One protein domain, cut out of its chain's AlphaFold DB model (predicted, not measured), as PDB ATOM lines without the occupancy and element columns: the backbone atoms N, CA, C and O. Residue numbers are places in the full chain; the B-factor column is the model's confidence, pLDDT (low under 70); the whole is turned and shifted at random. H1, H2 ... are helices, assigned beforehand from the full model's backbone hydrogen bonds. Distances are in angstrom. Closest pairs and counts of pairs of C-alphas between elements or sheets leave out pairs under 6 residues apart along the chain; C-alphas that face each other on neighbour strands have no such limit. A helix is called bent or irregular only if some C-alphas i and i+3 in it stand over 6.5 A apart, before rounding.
ATOM      1  N   SER A 798     244.203 299.904 255.964       81.75
ATOM      2  CA  SER A 798     245.344 300.288 255.122       81.75
ATOM      3  C   SER A 798     246.501 300.850 255.974       81.75
ATOM      4  O   SER A 798     246.256 301.653 256.887       81.75
ATOM      5  N   PRO A 799     247.768 300.461 255.707       66.06
ATOM      6  CA  PRO A 799     248.922 300.894 256.497       66.06
ATOM      7  C   PRO A 799     249.207 302.391 256.328       66.06
ATOM      8  O   PRO A 799     249.481 303.072 257.314       66.06
ATOM      9  N   SER A 800     249.063 302.896 255.102       67.75
ATOM     10  CA  SER A 800     249.153 304.305 254.736       67.75
ATOM     11  C   SER A 800     247.927 304.722 253.925       67.75
ATOM     12  O   SER A 800     247.325 303.923 253.201       67.75
ATOM     13  N   TYR A 801     247.565 305.993 254.047       79.31
ATOM     14  CA  TYR A 801     246.522 306.630 253.250       79.31
ATOM     15  C   TYR A 801     247.147 307.649 252.295       79.31
ATOM     16  O   TYR A 801     248.345 307.922 252.326       79.31
ATOM     17  N   LYS A 802     246.317 308.196 251.408       81.06
ATOM     18  CA  LYS A 802     246.600 309.448 250.700       81.06
ATOM     19  C   LYS A 802     245.496 310.428 251.085       81.06
ATOM     20  O   LYS A 802     244.364 309.995 251.295       81.06
ATOM     21  N   GLN A 803     245.773 311.733 251.085       75.81
ATOM     22  CA  GLN A 803     244.786 312.764 251.455       75.81
ATOM     23  C   GLN A 803     243.463 312.630 250.668       75.81
ATOM     24  O   GLN A 803     242.385 312.852 251.210       75.81
ATOM     25  N   SER A 804     243.536 312.190 249.406       79.06
ATOM     26  CA  SER A 804     242.386 311.940 248.526       79.06
ATOM     27  C   SER A 804     241.513 310.730 248.900       79.06
ATOM     28  O   SER A 804     240.447 310.563 248.316       79.06
ATOM     29  N   VAL A 805     241.945 309.884 249.839       85.62
ATOM     30  CA  VAL A 805     241.195 308.703 250.308       85.62
ATOM     31  C   VAL A 805     240.281 309.055 251.484       85.62
ATOM     32  O   VAL A 805     239.230 308.440 251.630       85.62
ATOM     33  N   ILE A 806     240.614 310.078 252.280       88.12
ATOM     34  CA  ILE A 806     239.819 310.479 253.454       88.12
ATOM     35  C   ILE A 806     238.354 310.823 253.098       88.12
ATOM     36  O   ILE A 806     237.472 310.264 253.747       88.12
ATOM     37  N   PRO A 807     238.037 311.609 252.042       88.25
ATOM     38  CA  PRO A 807     236.642 311.880 251.671       88.25
ATOM     39  C   PRO A 807     235.864 310.627 251.242       88.25
ATOM     40  O   PRO A 807     234.666 310.523 251.484       88.25
ATOM     41  N   PHE A 808     236.544 309.644 250.641       88.94
ATOM     42  CA  PHE A 808     235.939 308.354 250.305       88.94
ATOM     43  C   PHE A 808     235.650 307.522 251.565       88.94
ATOM     44  O   PHE A 808     234.600 306.892 251.648       88.94
ATOM     45  N   LEU A 809     236.532 307.557 252.571       90.50
ATOM     46  CA  LEU A 809     236.290 306.898 253.859       90.50
ATOM     47  C   LEU A 809     235.152 307.563 254.647       90.50
ATOM     48  O   LEU A 809     234.353 306.843 255.242       90.50
ATOM     49  N   MET A 810     235.030 308.896 254.603       90.25
ATOM     50  CA  MET A 810     233.884 309.628 255.169       90.25
ATOM     51  C   MET A 810     232.569 309.134 254.549       90.25
ATOM     52  O   MET A 810     231.727 308.602 255.270       90.25
ATOM     53  N   TYR A 811     232.460 309.168 253.217       89.56
ATOM     54  CA  TYR A 811     231.311 308.631 252.478       89.56
ATOM     55  C   TYR A 811     231.030 307.155 252.816       89.56
ATOM     56  O   TYR A 811     229.888 306.769 253.060       89.56
ATOM     57  N   CYS A 812     232.061 306.308 252.925       89.62
ATOM     58  CA  CYS A 812     231.880 304.928 253.375       89.62
ATOM     59  C   CYS A 812     231.304 304.828 254.799       89.62
ATOM     60  O   CYS A 812     230.486 303.941 255.040       89.62
ATOM     61  N   THR A 813     231.681 305.710 255.733       92.06
ATOM     62  CA  THR A 813     231.050 305.741 257.066       92.06
ATOM     63  C   THR A 813     229.613 306.264 257.043       92.06
ATOM     64  O   THR A 813     228.779 305.699 257.744       92.06
ATOM     65  N   GLU A 814     229.283 307.248 256.200       91.06
ATOM     66  CA  GLU A 814     227.906 307.744 256.012       91.06
ATOM     67  C   GLU A 814     226.983 306.643 255.478       91.06
ATOM     68  O   GLU A 814     225.911 306.399 256.036       91.06
ATOM     69  N   ILE A 815     227.424 305.918 254.445       89.62
ATOM     70  CA  ILE A 815     226.674 304.793 253.878       89.62
ATOM     71  C   ILE A 815     226.505 303.674 254.915       89.62
ATOM     72  O   ILE A 815     225.383 303.210 255.109       89.62
ATOM     73  N   LEU A 816     227.570 303.278 255.629       90.62
ATOM     74  CA  LEU A 816     227.501 302.233 256.666       90.62
ATOM     75  C   LEU A 816     226.596 302.612 257.853       90.62
ATOM     76  O   LEU A 816     225.923 301.737 258.393       90.62
ATOM     77  N   ALA A 817     226.550 303.889 258.243       92.06
ATOM     78  CA  ALA A 817     225.622 304.396 259.259       92.06
ATOM     79  C   ALA A 817     224.165 304.441 258.755       92.06
ATOM     80  O   ALA A 817     223.218 304.223 259.514       92.06
ATOM     81  N   SER A 818     223.966 304.687 257.460       89.00
ATOM     82  CA  SER A 818     222.635 304.807 256.852       89.00
ATOM     83  C   SER A 818     221.920 303.464 256.651       89.00
ATOM     84  O   SER A 818     220.691 303.448 256.554       89.00
ATOM     85  N   LEU A 819     222.646 302.338 256.615       88.25
ATOM     86  CA  LEU A 819     222.099 301.022 256.255       88.25
ATOM     87  C   LEU A 819     220.850 300.607 257.072       88.25
ATOM     88  O   LEU A 819     220.841 300.721 258.301       88.25
ATOM     89  N   PRO A 820     219.799 300.071 256.415       86.31
ATOM     90  CA  PRO A 820     218.624 299.514 257.080       86.31
ATOM     91  C   PRO A 820     218.902 298.073 257.542       86.31
ATOM     92  O   PRO A 820     218.492 297.110 256.895       86.31
ATOM     93  N   PHE A 821     219.634 297.921 258.648       87.50
ATOM     94  CA  PHE A 821     219.909 296.610 259.247       87.50
ATOM     95  C   PHE A 821     218.620 295.909 259.706       87.50
ATOM     96  O   PHE A 821     217.752 296.537 260.312       87.50
ATOM     97  N   THR A 822     218.501 294.606 259.429       83.88
ATOM     98  CA  THR A 822     217.257 293.834 259.644       83.88
ATOM     99  C   THR A 822     217.287 292.901 260.852       83.88
ATOM    100  O   THR A 822     216.243 292.409 261.274       83.88
ATOM    101  N   THR A 823     218.469 292.642 261.411       85.81
ATOM    102  CA  THR A 823     218.687 291.791 262.592       85.81
ATOM    103  C   THR A 823     219.810 292.372 263.457       85.81
ATOM    104  O   THR A 823     220.702 293.017 262.901       85.81
ATOM    105  N   PRO A 824     219.814 292.165 264.791       84.62
ATOM    106  CA  PRO A 824     220.838 292.728 265.685       84.62
ATOM    107  C   PRO A 824     222.250 292.204 265.398       84.62
ATOM    108  O   PRO A 824     223.232 292.903 265.650       84.62
ATOM    109  N   ASP A 825     222.356 291.012 264.817       86.06
ATOM    110  CA  ASP A 825     223.631 290.376 264.493       86.06
ATOM    111  C   ASP A 825     224.376 291.096 263.350       86.06
ATOM    112  O   ASP A 825     225.603 291.048 263.290       86.06
ATOM    113  N   GLU A 826     223.674 291.821 262.469       88.88
ATOM    114  CA  GLU A 826     224.285 292.586 261.370       88.88
ATOM    115  C   GLU A 826     225.134 293.788 261.866       88.88
ATOM    116  O   GLU A 826     226.322 293.850 261.523       88.88
ATOM    117  N   PRO A 827     224.615 294.733 262.687       91.19
ATOM    118  CA  PRO A 827     225.426 295.802 263.264       91.19
ATOM    119  C   PRO A 827     226.405 295.281 264.326       91.19
ATOM    120  O   PRO A 827     227.486 295.853 264.455       91.19
ATOM    121  N   LEU A 828     226.106 294.183 265.038       91.00
ATOM    122  CA  LEU A 828     227.074 293.540 265.940       91.00
ATOM    123  C   LEU A 828     228.280 292.977 265.177       91.00
ATOM    124  O   LEU A 828     229.415 293.253 265.561       91.00
ATOM    125  N   TYR A 829     228.070 292.293 264.048       90.50
ATOM    126  CA  TYR A 829     229.151 291.839 263.169       90.50
ATOM    127  C   TYR A 829     229.973 293.009 262.602       90.50
ATOM    128  O   TYR A 829     231.205 292.937 262.499       90.50
ATOM    129  N   LEU A 830     229.309 294.119 262.263       91.81
ATOM    130  CA  LEU A 830     229.981 295.332 261.804       91.81
ATOM    131  C   LEU A 830     230.843 295.951 262.920       91.81
ATOM    132  O   LEU A 830     232.021 296.231 262.694       91.81
ATOM    133  N   ILE A 831     230.311 296.076 264.140       93.00
ATOM    134  CA  ILE A 831     231.042 296.543 265.331       93.00
ATOM    135  C   ILE A 831     232.206 295.601 265.676       93.00
ATOM    136  O   ILE A 831     233.302 296.081 265.959       93.00
ATOM    137  N   TYR A 832     232.020 294.281 265.590       92.50
ATOM    138  CA  TYR A 832     233.079 293.281 265.763       92.50
ATOM    139  C   TYR A 832     234.208 293.468 264.737       92.50
ATOM    140  O   TYR A 832     235.386 293.491 265.096       92.50
ATOM    141  N   THR A 833     233.865 293.684 263.464       91.19
ATOM    142  CA  THR A 833     234.848 293.942 262.399       91.19
ATOM    143  C   THR A 833     235.611 295.248 262.650       91.19
ATOM    144  O   THR A 833     236.840 295.274 262.547       91.19
ATOM    145  N   ILE A 834     234.912 296.313 263.057       93.44
ATOM    146  CA  ILE A 834     235.520 297.598 263.430       93.44
ATOM    147  C   ILE A 834     236.448 297.434 264.647       93.44
ATOM    148  O   ILE A 834     237.567 297.945 264.634       93.44
ATOM    149  N   ASN A 835     236.038 296.669 265.666       93.31
ATOM    150  CA  ASN A 835     236.863 296.359 266.838       93.31
ATOM    151  C   ASN A 835     238.182 295.679 266.447       93.31
ATOM    152  O   ASN A 835     239.216 296.020 267.014       93.31
ATOM    153  N   ARG A 836     238.177 294.762 265.467       91.12
ATOM    154  CA  ARG A 836     239.402 294.094 264.992       91.12
ATOM    155  C   ARG A 836     240.362 295.053 264.283       91.12
ATOM    156  O   ARG A 836     241.546 295.041 264.607       91.12
ATOM    157  N   VAL A 837     239.869 295.910 263.384       90.75
ATOM    158  CA  VAL A 837     240.715 296.919 262.708       90.75
ATOM    159  C   VAL A 837     241.289 297.915 263.720       90.75
ATOM    160  O   VAL A 837     242.487 298.195 263.702       90.75
ATOM    161  N   LEU A 838     240.470 298.391 264.666       91.62
ATOM    162  CA  LEU A 838     240.936 299.251 265.756       91.62
ATOM    163  C   LEU A 838     242.010 298.552 266.604       91.62
ATOM    164  O   LEU A 838     243.079 299.123 266.787       91.62
ATOM    165  N   GLN A 839     241.778 297.313 267.051       90.75
ATOM    166  CA  GLN A 839     242.724 296.546 267.874       90.75
ATOM    167  C   GLN A 839     244.103 296.393 267.207       90.75
ATOM    168  O   GLN A 839     245.122 296.529 267.881       90.75
ATOM    169  N   VAL A 840     244.141 296.139 265.894       89.88
ATOM    170  CA  VAL A 840     245.391 295.980 265.130       89.88
ATOM    171  C   VAL A 840     246.093 297.321 264.889       89.88
ATOM    172  O   VAL A 840     247.313 297.415 265.021       89.88
ATOM    173  N   ARG A 841     245.348 298.375 264.529       87.94
ATOM    174  CA  ARG A 841     245.931 299.636 264.034       87.94
ATOM    175  C   ARG A 841     246.152 300.688 265.127       87.94
ATOM    176  O   ARG A 841     247.153 301.404 265.076       87.94
ATOM    177  N   SER A 842     245.272 300.789 266.128       86.50
ATOM    178  CA  SER A 842     245.298 301.901 267.093       86.50
ATOM    179  C   SER A 842     246.460 301.830 268.083       86.50
ATOM    180  O   SER A 842     246.905 302.871 268.556       86.50
ATOM    181  N   GLY A 843     246.950 300.631 268.416       87.75
ATOM    182  CA  GLY A 843     248.059 300.452 269.360       87.75
ATOM    183  C   GLY A 843     249.359 301.079 268.853       87.75
ATOM    184  O   GLY A 843     249.937 301.927 269.531       87.75
ATOM    185  N   SER A 844     249.760 300.716 267.631       87.25
ATOM    186  CA  SER A 844     250.947 301.269 266.966       87.25
ATOM    187  C   SER A 844     250.812 302.778 266.745       87.25
ATOM    188  O   SER A 844     251.641 303.550 267.220       87.25
ATOM    189  N   LEU A 845     249.699 303.224 266.150       90.25
ATOM    190  CA  LEU A 845     249.487 304.640 265.846       90.25
ATOM    191  C   LEU A 845     249.487 305.534 267.102       90.25
ATOM    192  O   LEU A 845     250.065 306.620 267.091       90.25
ATOM    193  N   LYS A 846     248.895 305.071 268.212       90.75
ATOM    194  CA  LYS A 846     248.914 305.787 269.499       90.75
ATOM    195  C   LYS A 846     250.327 305.908 270.078       90.75
ATOM    196  O   LYS A 846     250.608 306.895 270.754       90.75
ATOM    197  N   ALA A 847     251.206 304.934 269.831       88.69
ATOM    198  CA  ALA A 847     252.611 305.021 270.219       88.69
ATOM    199  C   ALA A 847     253.361 306.048 269.352       88.69
ATOM    200  O   ALA A 847     254.008 306.936 269.907       88.69
ATOM    201  N   THR A 848     253.196 306.004 268.023       87.94
ATOM    202  CA  THR A 848     253.813 306.974 267.101       87.94
ATOM    203  C   THR A 848     253.374 308.404 267.409       87.94
ATOM    204  O   THR A 848     254.215 309.270 267.632       87.94
ATOM    205  N   MET A 849     252.066 308.660 267.534       87.75
ATOM    206  CA  MET A 849     251.552 310.004 267.831       87.75
ATOM    207  C   MET A 849     252.013 310.537 269.196       87.75
ATOM    208  O   MET A 849     252.278 311.731 269.321       87.75
ATOM    209  N   LYS A 850     252.185 309.669 270.204       90.38
ATOM    210  CA  LYS A 850     252.822 310.060 271.472       90.38
ATOM    211  C   LYS A 850     254.283 310.464 271.278       90.38
ATOM    212  O   LYS A 850     254.681 311.497 271.804       90.38
ATOM    213  N   ALA A 851     255.065 309.695 270.520       87.19
ATOM    214  CA  ALA A 851     256.464 310.023 270.246       87.19
ATOM    215  C   ALA A 851     256.609 311.357 269.487       87.19
ATOM    216  O   ALA A 851     257.460 312.170 269.841       87.19
ATOM    217  N   LEU A 852     255.735 311.621 268.508       83.00
ATOM    218  CA  LEU A 852     255.696 312.894 267.779       83.00
ATOM    219  C   LEU A 852     255.324 314.077 268.686       83.00
ATOM    220  O   LEU A 852     255.973 315.120 268.623       83.00
ATOM    221  N   SER A 853     254.335 313.909 269.570       83.31
ATOM    222  CA  SER A 853     253.955 314.937 270.549       83.31
ATOM    223  C   SER A 853     255.099 315.253 271.520       83.31
ATOM    224  O   SER A 853     255.432 316.425 271.696       83.31
ATOM    225  N   SER A 854     255.762 314.231 272.076       84.44
ATOM    226  CA  SER A 854     256.944 314.415 272.933       84.44
ATOM    227  C   SER A 854     258.088 315.128 272.211       84.44
ATOM    228  O   SER A 854     258.760 315.962 272.812       84.44
ATOM    229  N   ARG A 855     258.301 314.824 270.923       79.44
ATOM    230  CA  ARG A 855     259.343 315.448 270.103       79.44
ATOM    231  C   ARG A 855     259.081 316.938 269.869       79.44
ATOM    232  O   ARG A 855     259.998 317.725 270.070       79.44
ATOM    233  N   SER A 856     257.851 317.327 269.523       71.62
ATOM    234  CA  SER A 856     257.478 318.745 269.347       71.62
ATOM    235  C   SER A 856     257.788 319.561 270.608       71.62
ATOM    236  O   SER A 856     258.509 320.549 270.545       71.62
ATOM    237  N   ILE A 857     257.352 319.059 271.771       71.62
ATOM    238  CA  ILE A 857     257.567 319.683 273.091       71.62
ATOM    239  C   ILE A 857     259.065 319.807 273.446       71.62
ATOM    240  O   ILE A 857     259.440 320.616 274.298       71.62
ATOM    241  N   GLN A 858     259.933 319.002 272.826       63.16
ATOM    242  CA  GLN A 858     261.379 319.076 273.014       63.16
ATOM    243  C   GLN A 858     262.053 320.032 272.013       63.16
ATOM    244  O   GLN A 858     262.960 320.762 272.406       63.16
ATOM    245  N   GLU A 859     261.601 320.077 270.757       62.62
ATOM    246  CA  GLU A 859     262.103 321.015 269.740       62.62
ATOM    247  C   GLU A 859     261.789 322.480 270.128       62.62
ATOM    248  O   GLU A 859     262.685 323.326 270.067       62.62
ATOM    249  N   ILE A 911     266.263 314.210 255.737       49.41
ATOM    250  CA  ILE A 911     265.720 313.617 256.970       49.41
ATOM    251  C   ILE A 911     264.458 314.358 257.435       49.41
ATOM    252  O   ILE A 911     263.460 313.729 257.790       49.41
ATOM    253  N   LEU A 912     264.464 315.693 257.400       48.81
ATOM    254  CA  LEU A 912     263.326 316.513 257.834       48.81
ATOM    255  C   LEU A 912     262.086 316.308 256.934       48.81
ATOM    256  O   LEU A 912     260.953 316.261 257.417       48.81
ATOM    257  N   LYS A 913     262.296 316.091 255.630       57.16
ATOM    258  CA  LYS A 913     261.236 315.882 254.633       57.16
ATOM    259  C   LYS A 913     260.603 314.490 254.705       57.16
ATOM    260  O   LYS A 913     259.396 314.363 254.482       57.16
ATOM    261  N   ASP A 914     261.389 313.472 255.041       59.53
ATOM    262  CA  ASP A 914     260.900 312.099 255.214       59.53
ATOM    263  C   ASP A 914     260.095 311.956 256.516       59.53
ATOM    264  O   ASP A 914     259.007 311.374 256.513       59.53
ATOM    265  N   ASN A 915     260.551 312.594 257.605       68.44
ATOM    266  CA  ASN A 915     259.774 312.712 258.846       68.44
ATOM    267  C   ASN A 915     258.415 313.394 258.596       68.44
ATOM    268  O   ASN A 915     257.383 312.881 259.023       68.44
ATOM    269  N   LEU A 916     258.382 314.508 257.852       75.25
ATOM    270  CA  LEU A 916     257.136 315.221 257.546       75.25
ATOM    271  C   LEU A 916     256.120 314.348 256.781       75.25
ATOM    272  O   LEU A 916     254.921 314.416 257.058       75.25
ATOM    273  N   GLN A 917     256.584 313.501 255.856       78.25
ATOM    274  CA  GLN A 917     255.717 312.567 255.128       78.25
ATOM    275  C   GLN A 917     255.199 311.424 256.013       78.25
ATOM    276  O   GLN A 917     254.026 311.070 255.895       78.25
ATOM    277  N   SER A 918     256.021 310.894 256.932       80.88
ATOM    278  CA  SER A 918     255.553 309.920 257.933       80.88
ATOM    279  C   SER A 918     254.452 310.526 258.802       80.88
ATOM    280  O   SER A 918     253.346 309.994 258.852       80.88
ATOM    281  N   ASN A 919     254.707 311.705 259.376       81.94
ATOM    282  CA  ASN A 919     253.755 312.413 260.234       81.94
ATOM    283  C   ASN A 919     252.424 312.677 259.507       81.94
ATOM    284  O   ASN A 919     251.351 312.528 260.092       81.94
ATOM    285  N   GLN A 920     252.467 313.027 258.215       85.69
ATOM    286  CA  GLN A 920     251.258 313.209 257.410       85.69
ATOM    287  C   GLN A 920     250.482 311.892 257.206       85.69
ATOM    288  O   GLN A 920     249.249 311.899 257.264       85.69
ATOM    289  N   ALA A 921     251.174 310.770 256.989       86.00
ATOM    290  CA  ALA A 921     250.550 309.455 256.857       86.00
ATOM    291  C   ALA A 921     249.917 308.980 258.179       86.00
ATOM    292  O   ALA A 921     248.786 308.486 258.163       86.00
ATOM    293  N   ASP A 922     250.589 309.198 259.315       87.81
ATOM    294  CA  ASP A 922     250.065 308.912 260.655       87.81
ATOM    295  C   ASP A 922     248.817 309.758 260.968       87.81
ATOM    296  O   ASP A 922     247.791 309.222 261.392       87.81
ATOM    297  N   CYS A 923     248.833 311.061 260.668       89.12
ATOM    298  CA  CYS A 923     247.655 311.924 260.813       89.12
ATOM    299  C   CYS A 923     246.470 311.464 259.944       89.12
ATOM    300  O   CYS A 923     245.331 311.444 260.412       89.12
ATOM    301  N   GLN A 924     246.707 311.035 258.700       89.81
ATOM    302  CA  GLN A 924     245.644 310.481 257.849       89.81
ATOM    303  C   GLN A 924     245.120 309.133 258.377       89.81
ATOM    304  O   GLN A 924     243.913 308.886 258.333       89.81
ATOM    305  N   ALA A 925     245.990 308.281 258.931       89.75
ATOM    306  CA  ALA A 925     245.577 307.049 259.601       89.75
ATOM    307  C   ALA A 925     244.742 307.330 260.862       89.75
ATOM    308  O   ALA A 925     243.759 306.630 261.109       89.75
ATOM    309  N   ALA A 926     245.064 308.382 261.618       91.44
ATOM    310  CA  ALA A 926     244.295 308.791 262.792       91.44
ATOM    311  C   ALA A 926     242.886 309.253 262.414       91.44
ATOM    312  O   ALA A 926     241.922 308.805 263.029       91.44
ATOM    313  N   ILE A 927     242.747 310.055 261.352       91.06
ATOM    314  CA  ILE A 927     241.435 310.458 260.824       91.06
ATOM    315  C   ILE A 927     240.624 309.224 260.391       91.06
ATOM    316  O   ILE A 927     239.448 309.112 260.736       91.06
ATOM    317  N   ALA A 928     241.245 308.255 259.707       91.75
ATOM    318  CA  ALA A 928     240.573 307.013 259.314       91.75
ATOM    319  C   ALA A 928     240.073 306.192 260.523       91.75
ATOM    320  O   ALA A 928     238.938 305.711 260.511       91.75
ATOM    321  N   LEU A 929     240.867 306.063 261.594       92.50
ATOM    322  CA  LEU A 929     240.429 305.369 262.813       92.50
ATOM    323  C   LEU A 929     239.409 306.182 263.632       92.50
ATOM    324  O   LEU A 929     238.504 305.586 264.214       92.50
ATOM    325  N   GLN A 930     239.487 307.516 263.639       93.75
ATOM    326  CA  GLN A 930     238.501 308.391 264.291       93.75
ATOM    327  C   GLN A 930     237.130 308.297 263.598       93.75
ATOM    328  O   GLN A 930     236.103 308.242 264.274       93.75
ATOM    329  N   LEU A 931     237.096 308.171 262.265       93.69
ATOM    330  CA  LEU A 931     235.872 307.870 261.510       93.69
ATOM    331  C   LEU A 931     235.278 306.504 261.898       93.69
ATOM    332  O   LEU A 931     234.073 306.410 262.132       93.69
ATOM    333  N   LEU A 932     236.106 305.459 262.060       93.44
ATOM    334  CA  LEU A 932     235.639 304.164 262.581       93.44
ATOM    335  C   LEU A 932     235.113 304.247 264.022       93.44
ATOM    336  O   LEU A 932     234.124 303.590 264.345       93.44
ATOM    337  N   LEU A 933     235.745 305.040 264.893       94.50
ATOM    338  CA  LEU A 933     235.291 305.248 266.272       94.50
ATOM    339  C   LEU A 933     233.952 305.997 266.319       94.50
ATOM    340  O   LEU A 933     233.051 305.567 267.046       94.50
ATOM    341  N   LYS A 934     233.781 307.047 265.502       94.62
ATOM    342  CA  LYS A 934     232.496 307.740 265.310       94.62
ATOM    343  C   LYS A 934     231.420 306.772 264.806       94.62
ATOM    344  O   LYS A 934     230.360 306.686 265.425       94.62
ATOM    345  N   LEU A 935     231.702 305.982 263.764       94.44
ATOM    346  CA  LEU A 935     230.770 304.982 263.223       94.44
ATOM    347  C   LEU A 935     230.387 303.921 264.270       94.44
ATOM    348  O   LEU A 935     229.203 303.664 264.470       94.44
ATOM    349  N   LYS A 936     231.357 303.343 264.991       94.19
ATOM    350  CA  LYS A 936     231.098 302.379 266.078       94.19
ATOM    351  C   LYS A 936     230.204 302.982 267.164       94.19
ATOM    352  O   LYS A 936     229.265 302.322 267.607       94.19
ATOM    353  N   ARG A 937     230.486 304.216 267.605       94.88
ATOM    354  CA  ARG A 937     229.669 304.915 268.611       94.88
ATOM    355  C   ARG A 937     228.246 305.132 268.100       94.88
ATOM    356  O   ARG A 937     227.307 304.823 268.826       94.88
ATOM    357  N   HIS A 938     228.091 305.602 266.865       94.12
ATOM    358  CA  HIS A 938     226.785 305.804 266.245       94.12
ATOM    359  C   HIS A 938     225.984 304.497 266.158       94.12
ATOM    360  O   HIS A 938     224.872 304.453 266.670       94.12
ATOM    361  N   LEU A 939     226.558 303.420 265.606       92.56
ATOM    362  CA  LEU A 939     225.885 302.118 265.484       92.56
ATOM    363  C   LEU A 939     225.432 301.564 266.842       92.56
ATOM    364  O   LEU A 939     224.331 301.032 266.947       92.56
ATOM    365  N   LYS A 940     226.242 301.721 267.897       92.69
ATOM    366  CA  LYS A 940     225.846 301.307 269.248       92.69
ATOM    367  C   LYS A 940     224.613 302.050 269.756       92.69
ATOM    368  O   LYS A 940     223.701 301.408 270.262       92.69
ATOM    369  N   ILE A 941     224.574 303.378 269.625       91.88
ATOM    370  CA  ILE A 941     223.455 304.184 270.140       91.88
ATOM    371  C   ILE A 941     222.213 303.988 269.251       91.88
ATOM    372  O   ILE A 941     221.140 303.676 269.756       91.88
ATOM    373  N   ALA A 942     222.376 304.061 267.926       90.75
ATOM    374  CA  ALA A 942     221.295 303.932 266.949       90.75
ATOM    375  C   ALA A 942     220.550 302.584 267.010       90.75
ATOM    376  O   ALA A 942     219.397 302.527 266.594       90.75
ATOM    377  N   PHE A 943     221.173 301.522 267.536       89.62
ATOM    378  CA  PHE A 943     220.568 300.192 267.695       89.62
ATOM    379  C   PHE A 943     220.510 299.700 269.155       89.62
ATOM    380  O   PHE A 943     220.267 298.519 269.392       89.62
ATOM    381  N   GLY A 944     220.739 300.578 270.142       88.12
ATOM    382  CA  GLY A 944     220.629 300.250 271.573       88.12
ATOM    383  C   GLY A 944     221.593 299.162 272.079       88.12
ATOM    384  O   GLY A 944     221.284 298.459 273.039       88.12
ATOM    385  N   LEU A 945     222.746 298.977 271.428       89.94
ATOM    386  CA  LEU A 945     223.656 297.856 271.682       89.94
ATOM    387  C   LEU A 945     224.585 298.133 272.877       89.94
ATOM    388  O   LEU A 945     225.447 299.018 272.826       89.94
ATOM    389  N   SER A 946     224.433 297.339 273.940       87.62
ATOM    390  CA  SER A 946     225.260 297.410 275.151       87.62
ATOM    391  C   SER A 946     226.699 296.929 274.916       87.62
ATOM    392  O   SER A 946     226.964 296.081 274.063       87.62
ATOM    393  N   ASP A 947     227.653 297.445 275.699       89.56
ATOM    394  CA  ASP A 947     229.067 297.061 275.582       89.56
ATOM    395  C   ASP A 947     229.315 295.576 275.848       89.56
ATOM    396  O   ASP A 947     230.117 294.985 275.131       89.56
ATOM    397  N   ALA A 948     228.598 294.970 276.801       88.31
ATOM    398  CA  ALA A 948     228.654 293.530 277.062       88.31
ATOM    399  C   ALA A 948     228.264 292.729 275.808       88.31
ATOM    400  O   ALA A 948     229.070 291.957 275.291       88.31
ATOM    401  N   ARG A 949     227.107 293.032 275.201       86.94
ATOM    402  CA  ARG A 949     226.644 292.383 273.963       86.94
ATOM    403  C   ARG A 949     227.600 292.604 272.779       86.94
ATOM    404  O   ARG A 949     227.733 291.733 271.924       86.94
ATOM    405  N   CYS A 950     228.294 293.742 272.727       89.44
ATOM    406  CA  CYS A 950     229.336 294.023 271.729       89.44
ATOM    407  C   CYS A 950     230.696 293.342 272.001       89.44
ATOM    408  O   CYS A 950     231.563 293.396 271.124       89.44
ATOM    409  N   GLN A 951     230.909 292.766 273.188       86.88
ATOM    410  CA  GLN A 951     232.117 292.020 273.570       86.88
ATOM    411  C   GLN A 951     231.892 290.502 273.543       86.88
ATOM    412  O   GLN A 951     232.781 289.770 273.122       86.88
ATOM    413  N   GLU A 952     230.704 290.048 273.946       86.06
ATOM    414  CA  GLU A 952     230.279 288.642 273.933       86.06
ATOM    415  C   GLU A 952     230.108 288.083 272.513       86.06
ATOM    416  O   GLU A 952     230.316 286.893 272.300       86.06
ATOM    417  N   PHE A 953     229.750 288.928 271.538       86.88
ATOM    418  CA  PHE A 953     229.507 288.514 270.154       86.88
ATOM    419  C   PHE A 953     230.753 287.891 269.496       86.88
ATOM    420  O   PHE A 953     231.738 288.586 269.211       86.88
ATOM    421  N   SER A 954     230.677 286.601 269.158       82.62
ATOM    422  CA  SER A 954     231.671 285.912 268.337       82.62
ATOM    423  C   SER A 954     231.179 285.731 266.901       82.62
ATOM    424  O   SER A 954     230.046 285.338 266.638       82.62
ATOM    425  N   SER A 955     232.079 285.917 265.933       78.50
ATOM    426  CA  SER A 955     231.798 285.683 264.505       78.50
ATOM    427  C   SER A 955     231.499 284.214 264.147       78.50
ATOM    428  O   SER A 955     231.227 283.929 262.980       78.50
ATOM    429  N   ASN A 956     231.596 283.294 265.111       75.62
ATOM    430  CA  ASN A 956     231.287 281.873 264.946       75.62
ATOM    431  C   ASN A 956     229.922 281.485 265.546       75.62
ATOM    432  O   ASN A 956     229.509 280.337 265.383       75.62
ATOM    433  N   ASP A 957     229.243 282.397 266.249       74.75
ATOM    434  CA  ASP A 957     227.981 282.090 266.922       74.75
ATOM    435  C   ASP A 957     226.834 281.945 265.905       74.75
ATOM    436  O   ASP A 957     226.783 282.676 264.907       74.75
ATOM    437  N   PRO A 958     225.885 281.016 266.121       67.12
ATOM    438  CA  PRO A 958     224.717 280.891 265.260       67.12
ATOM    439  C   PRO A 958     223.813 282.123 265.406       67.12
ATOM    440  O   PRO A 958     223.415 282.480 266.515       67.12
ATOM    441  N   LEU A 959     223.463 282.740 264.271       64.31
ATOM    442  CA  LEU A 959     222.613 283.936 264.198       64.31
ATOM    443  C   LEU A 959     221.311 283.747 265.000       64.31
ATOM    444  O   LEU A 959     220.534 282.824 264.724       64.31
ATOM    445  N   LYS A 960     221.052 284.633 265.967       63.38
ATOM    446  CA  LYS A 960     219.899 284.550 266.877       63.38
ATOM    447  C   LYS A 960     218.654 285.117 266.201       63.38
ATOM    448  O   LYS A 960     218.256 286.267 266.388       63.38
ATOM    449  N   LEU A 961     218.030 284.274 265.385       50.62
ATOM    450  CA  LEU A 961     216.833 284.600 264.620       50.62
ATOM    451  C   LEU A 961     215.613 284.833 265.537       50.62
ATOM    452  O   LEU A 961     214.937 283.879 265.915       50.62
ATOM    453  N   GLY A 962     215.295 286.092 265.851       57.78
ATOM    454  CA  GLY A 962     214.018 286.438 266.493       57.78
ATOM    455  C   GLY A 962     213.934 287.817 267.150       57.78
ATOM    456  O   GLY A 962     212.846 288.384 267.207       57.78
ATOM    457  N   GLU A 963     215.045 288.387 267.618       66.81
ATOM    458  CA  GLU A 963     215.009 289.699 268.279       66.81
ATOM    459  C   GLU A 963     214.766 290.844 267.284       66.81
ATOM    460  O   GLU A 963     215.551 291.071 266.358       66.81
ATOM    461  N   ALA A 964     213.683 291.592 267.501       63.78
ATOM    462  CA  ALA A 964     213.359 292.787 266.735       63.78
ATOM    463  C   ALA A 964     214.249 293.967 267.161       63.78
ATOM    464  O   ALA A 964     214.263 294.362 268.326       63.78
ATOM    465  N   LEU A 965     214.969 294.562 266.205       72.06
ATOM    466  CA  LEU A 965     215.703 295.807 266.428       72.06
ATOM    467  C   LEU A 965     214.746 297.002 266.501       72.06
ATOM    468  O   LEU A 965     214.003 297.261 265.555       72.06
ATOM    469  N   SER A 966     214.862 297.796 267.563       73.25
ATOM    470  CA  SER A 966     214.399 299.186 267.559       73.25
ATOM    471  C   SER A 966     215.552 300.089 267.116       73.25
ATOM    472  O   SER A 966     216.603 300.109 267.760       73.25
ATOM    473  N   ARG A 967     215.380 300.812 266.001       81.69
ATOM    474  CA  ARG A 967     216.354 301.805 265.523       81.69
ATOM    475  C   ARG A 967     215.981 303.188 266.052       81.69
ATOM    476  O   ARG A 967     214.897 303.686 265.765       81.69
ATOM    477  N   GLN A 968     216.900 303.836 266.759       82.62
ATOM    478  CA  GLN A 968     216.763 305.239 267.147       82.62
ATOM    479  C   GLN A 968     217.105 306.144 265.953       82.62
ATOM    480  O   GLN A 968     218.152 305.981 265.320       82.62
ATOM    481  N   ASN A 969     216.238 307.118 265.653       80.94
ATOM    482  CA  ASN A 969     216.420 308.086 264.563       80.94
ATOM    483  C   ASN A 969     217.412 309.198 264.947       80.94
ATOM    484  O   ASN A 969     217.064 310.371 265.044       80.94
ATOM    485  N   ILE A 970     218.664 308.807 265.177       84.12
ATOM    486  CA  ILE A 970     219.781 309.712 265.454       84.12
ATOM    487  C   ILE A 970     220.534 309.951 264.135       84.12
ATOM    488  O   ILE A 970     220.880 308.972 263.470       84.12
ATOM    489  N   PRO A 971     220.816 311.203 263.729       83.19
ATOM    490  CA  PRO A 971     221.637 311.474 262.552       83.19
ATOM    491  C   PRO A 971     223.101 311.065 262.788       83.19
ATOM    492  O   PRO A 971     223.621 311.155 263.902       83.19
ATOM    493  N   PHE A 972     223.792 310.626 261.735       87.31
ATOM    494  CA  PHE A 972     225.237 310.407 261.792       87.31
ATOM    495  C   PHE A 972     225.973 311.695 261.426       87.31
ATOM    496  O   PHE A 972     226.049 312.055 260.256       87.31
ATOM    497  N   ASP A 973     226.511 312.384 262.431       81.00
ATOM    498  CA  ASP A 973     227.325 313.576 262.217       81.00
ATOM    499  C   ASP A 973     228.828 313.248 262.170       81.00
ATOM    500  O   ASP A 973     229.412 312.727 263.125       81.00
ATOM    501  N   ILE A 974     229.469 313.606 261.055       77.06
ATOM    502  CA  ILE A 974     230.931 313.600 260.923       77.06
ATOM    503  C   ILE A 974     231.532 314.951 261.350       77.06
ATOM    504  O   ILE A 974     232.674 314.969 261.817       77.06
ATOM    505  N   SER A 975     230.785 316.057 261.245       61.62
ATOM    506  CA  SER A 975     231.284 317.435 261.375       61.62
ATOM    507  C   SER A 975     231.694 317.850 262.792       61.62
ATOM    508  O   SER A 975     232.465 318.799 262.936       61.62
ATOM    509  N   GLY A 976     231.263 317.120 263.826       44.22
ATOM    510  CA  GLY A 976     231.675 317.336 265.211       44.22
ATOM    511  C   GLY A 976     233.196 317.357 265.384       44.22
ATOM    512  O   GLY A 976     233.845 316.305 265.393       44.22
ATOM    513  N   ASN A 977     233.747 318.562 265.535       32.12
ATOM    514  CA  ASN A 977     235.154 318.818 265.832       32.12
ATOM    515  C   ASN A 977     235.496 318.286 267.233       32.12
ATOM    516  O   ASN A 977     235.020 318.843 268.220       32.12
ATOM    517  N   ASN A 978     236.290 317.211 267.284       28.59
ATOM    518  CA  ASN A 978     237.006 316.652 268.442       28.59
ATOM    519  C   ASN A 978     238.019 315.610 267.933       28.59
ATOM    520  O   ASN A 978     237.571 314.588 267.348       28.59
TER     521      ASN A 978
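AT A GLANCE: This is residues 798 to 859 and 911 to 978 of the 978 residues of the protein "Sister chromatid cohesion protein" of Kingdonia uniflora (UniProt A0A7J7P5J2). A long straight helix, H3, makes the core of a loose rod; H1 lies side by side with it on one side, and the bent helix H2 runs back along it on another, first nearly aligned as H2a and then crossing it steeply as H2b, whose residues 853 to 859 stick out. The short H4 crosses H2a near one end of the rod, where the tail, residues 953 to 978 with no named element, loops round and folds back along the helices. The printed part has 130 residues with four named helices, H1, H2, H3 and H4 along the chain, and no named strand; the class is all helix. The whole is loose, with a radius of gyration of the C-alphas of 17.5 A and spans of 59 by 27 by 23 A.

HOW THE PARTS SIT: The longest helix by residues is H2, residues 825 to 859; by its hydrogen bonds it was assigned as one helix, but it is bent, C-alphas 840 and 843 being 6.7 A apart. Its arms H2a, residues 825 to 840, and H2b, residues 843 to 859, stand at a steep tilt of 45 degrees. H2a touches H3, residues 911 to 942, at a shallow tilt of 24 degrees, opposite ways; their closest C-alphas, Ile 831 and Lys 936, are 5.9 A apart. H2b touches H3 with residues 845 to 852 alone, at a steep tilt of 49 degrees, opposite ways, the closest C-alphas being Leu 845 and Asp 922 at 6.7 A. H1, residues 803 to 818, touches H3 at a shallow tilt of 7 degrees, the same way, with the C-alphas of Thr 813 and Leu 935 closest at 6.2 A. H4, residues 947 to 952, touches H2a about perpendicular, at 88 degrees, with the C-alphas of Leu 828 and Cys 950 closest at 6.2 A. H1 is apart from H2a, H2b and H4. Every O i to N i+4 pair is within hydrogen-bond range in H2a, H2b, H3 and H4, and 10 of 12 are in H1.

IN THESE COORDINATES: H3 is 46.6 A from first to last C-alpha, from (265.720, 313.617, 256.970) at Ile 911. H2a is 22.5 A long and H2b 24.9 A. H1 is 24.1 A long and begins at C-alpha 803, (244.786, 312.764, 251.455); it is irregular, but only just, C-alphas 804 and 807 being 6.55 A apart. H4 is 8.7 A long and ends at C-alpha 952, (230.279, 288.642, 273.933).

THE WHOLE: The C-alphas of Glu 859 and Gly 962, the two farthest apart, are 59.3 A apart. Residues 860 to 910 are not printed, and C-alphas 859 and 911 are 15.2 A apart across this cut. The link from H3 to H4 is tight and that from H1 to H2 short. Mean pLDDT of the printed part is 82.5; residues 799 to 800, 858 to 859, 911 to 915, 958 to 964 and 975 to 978 are under 70.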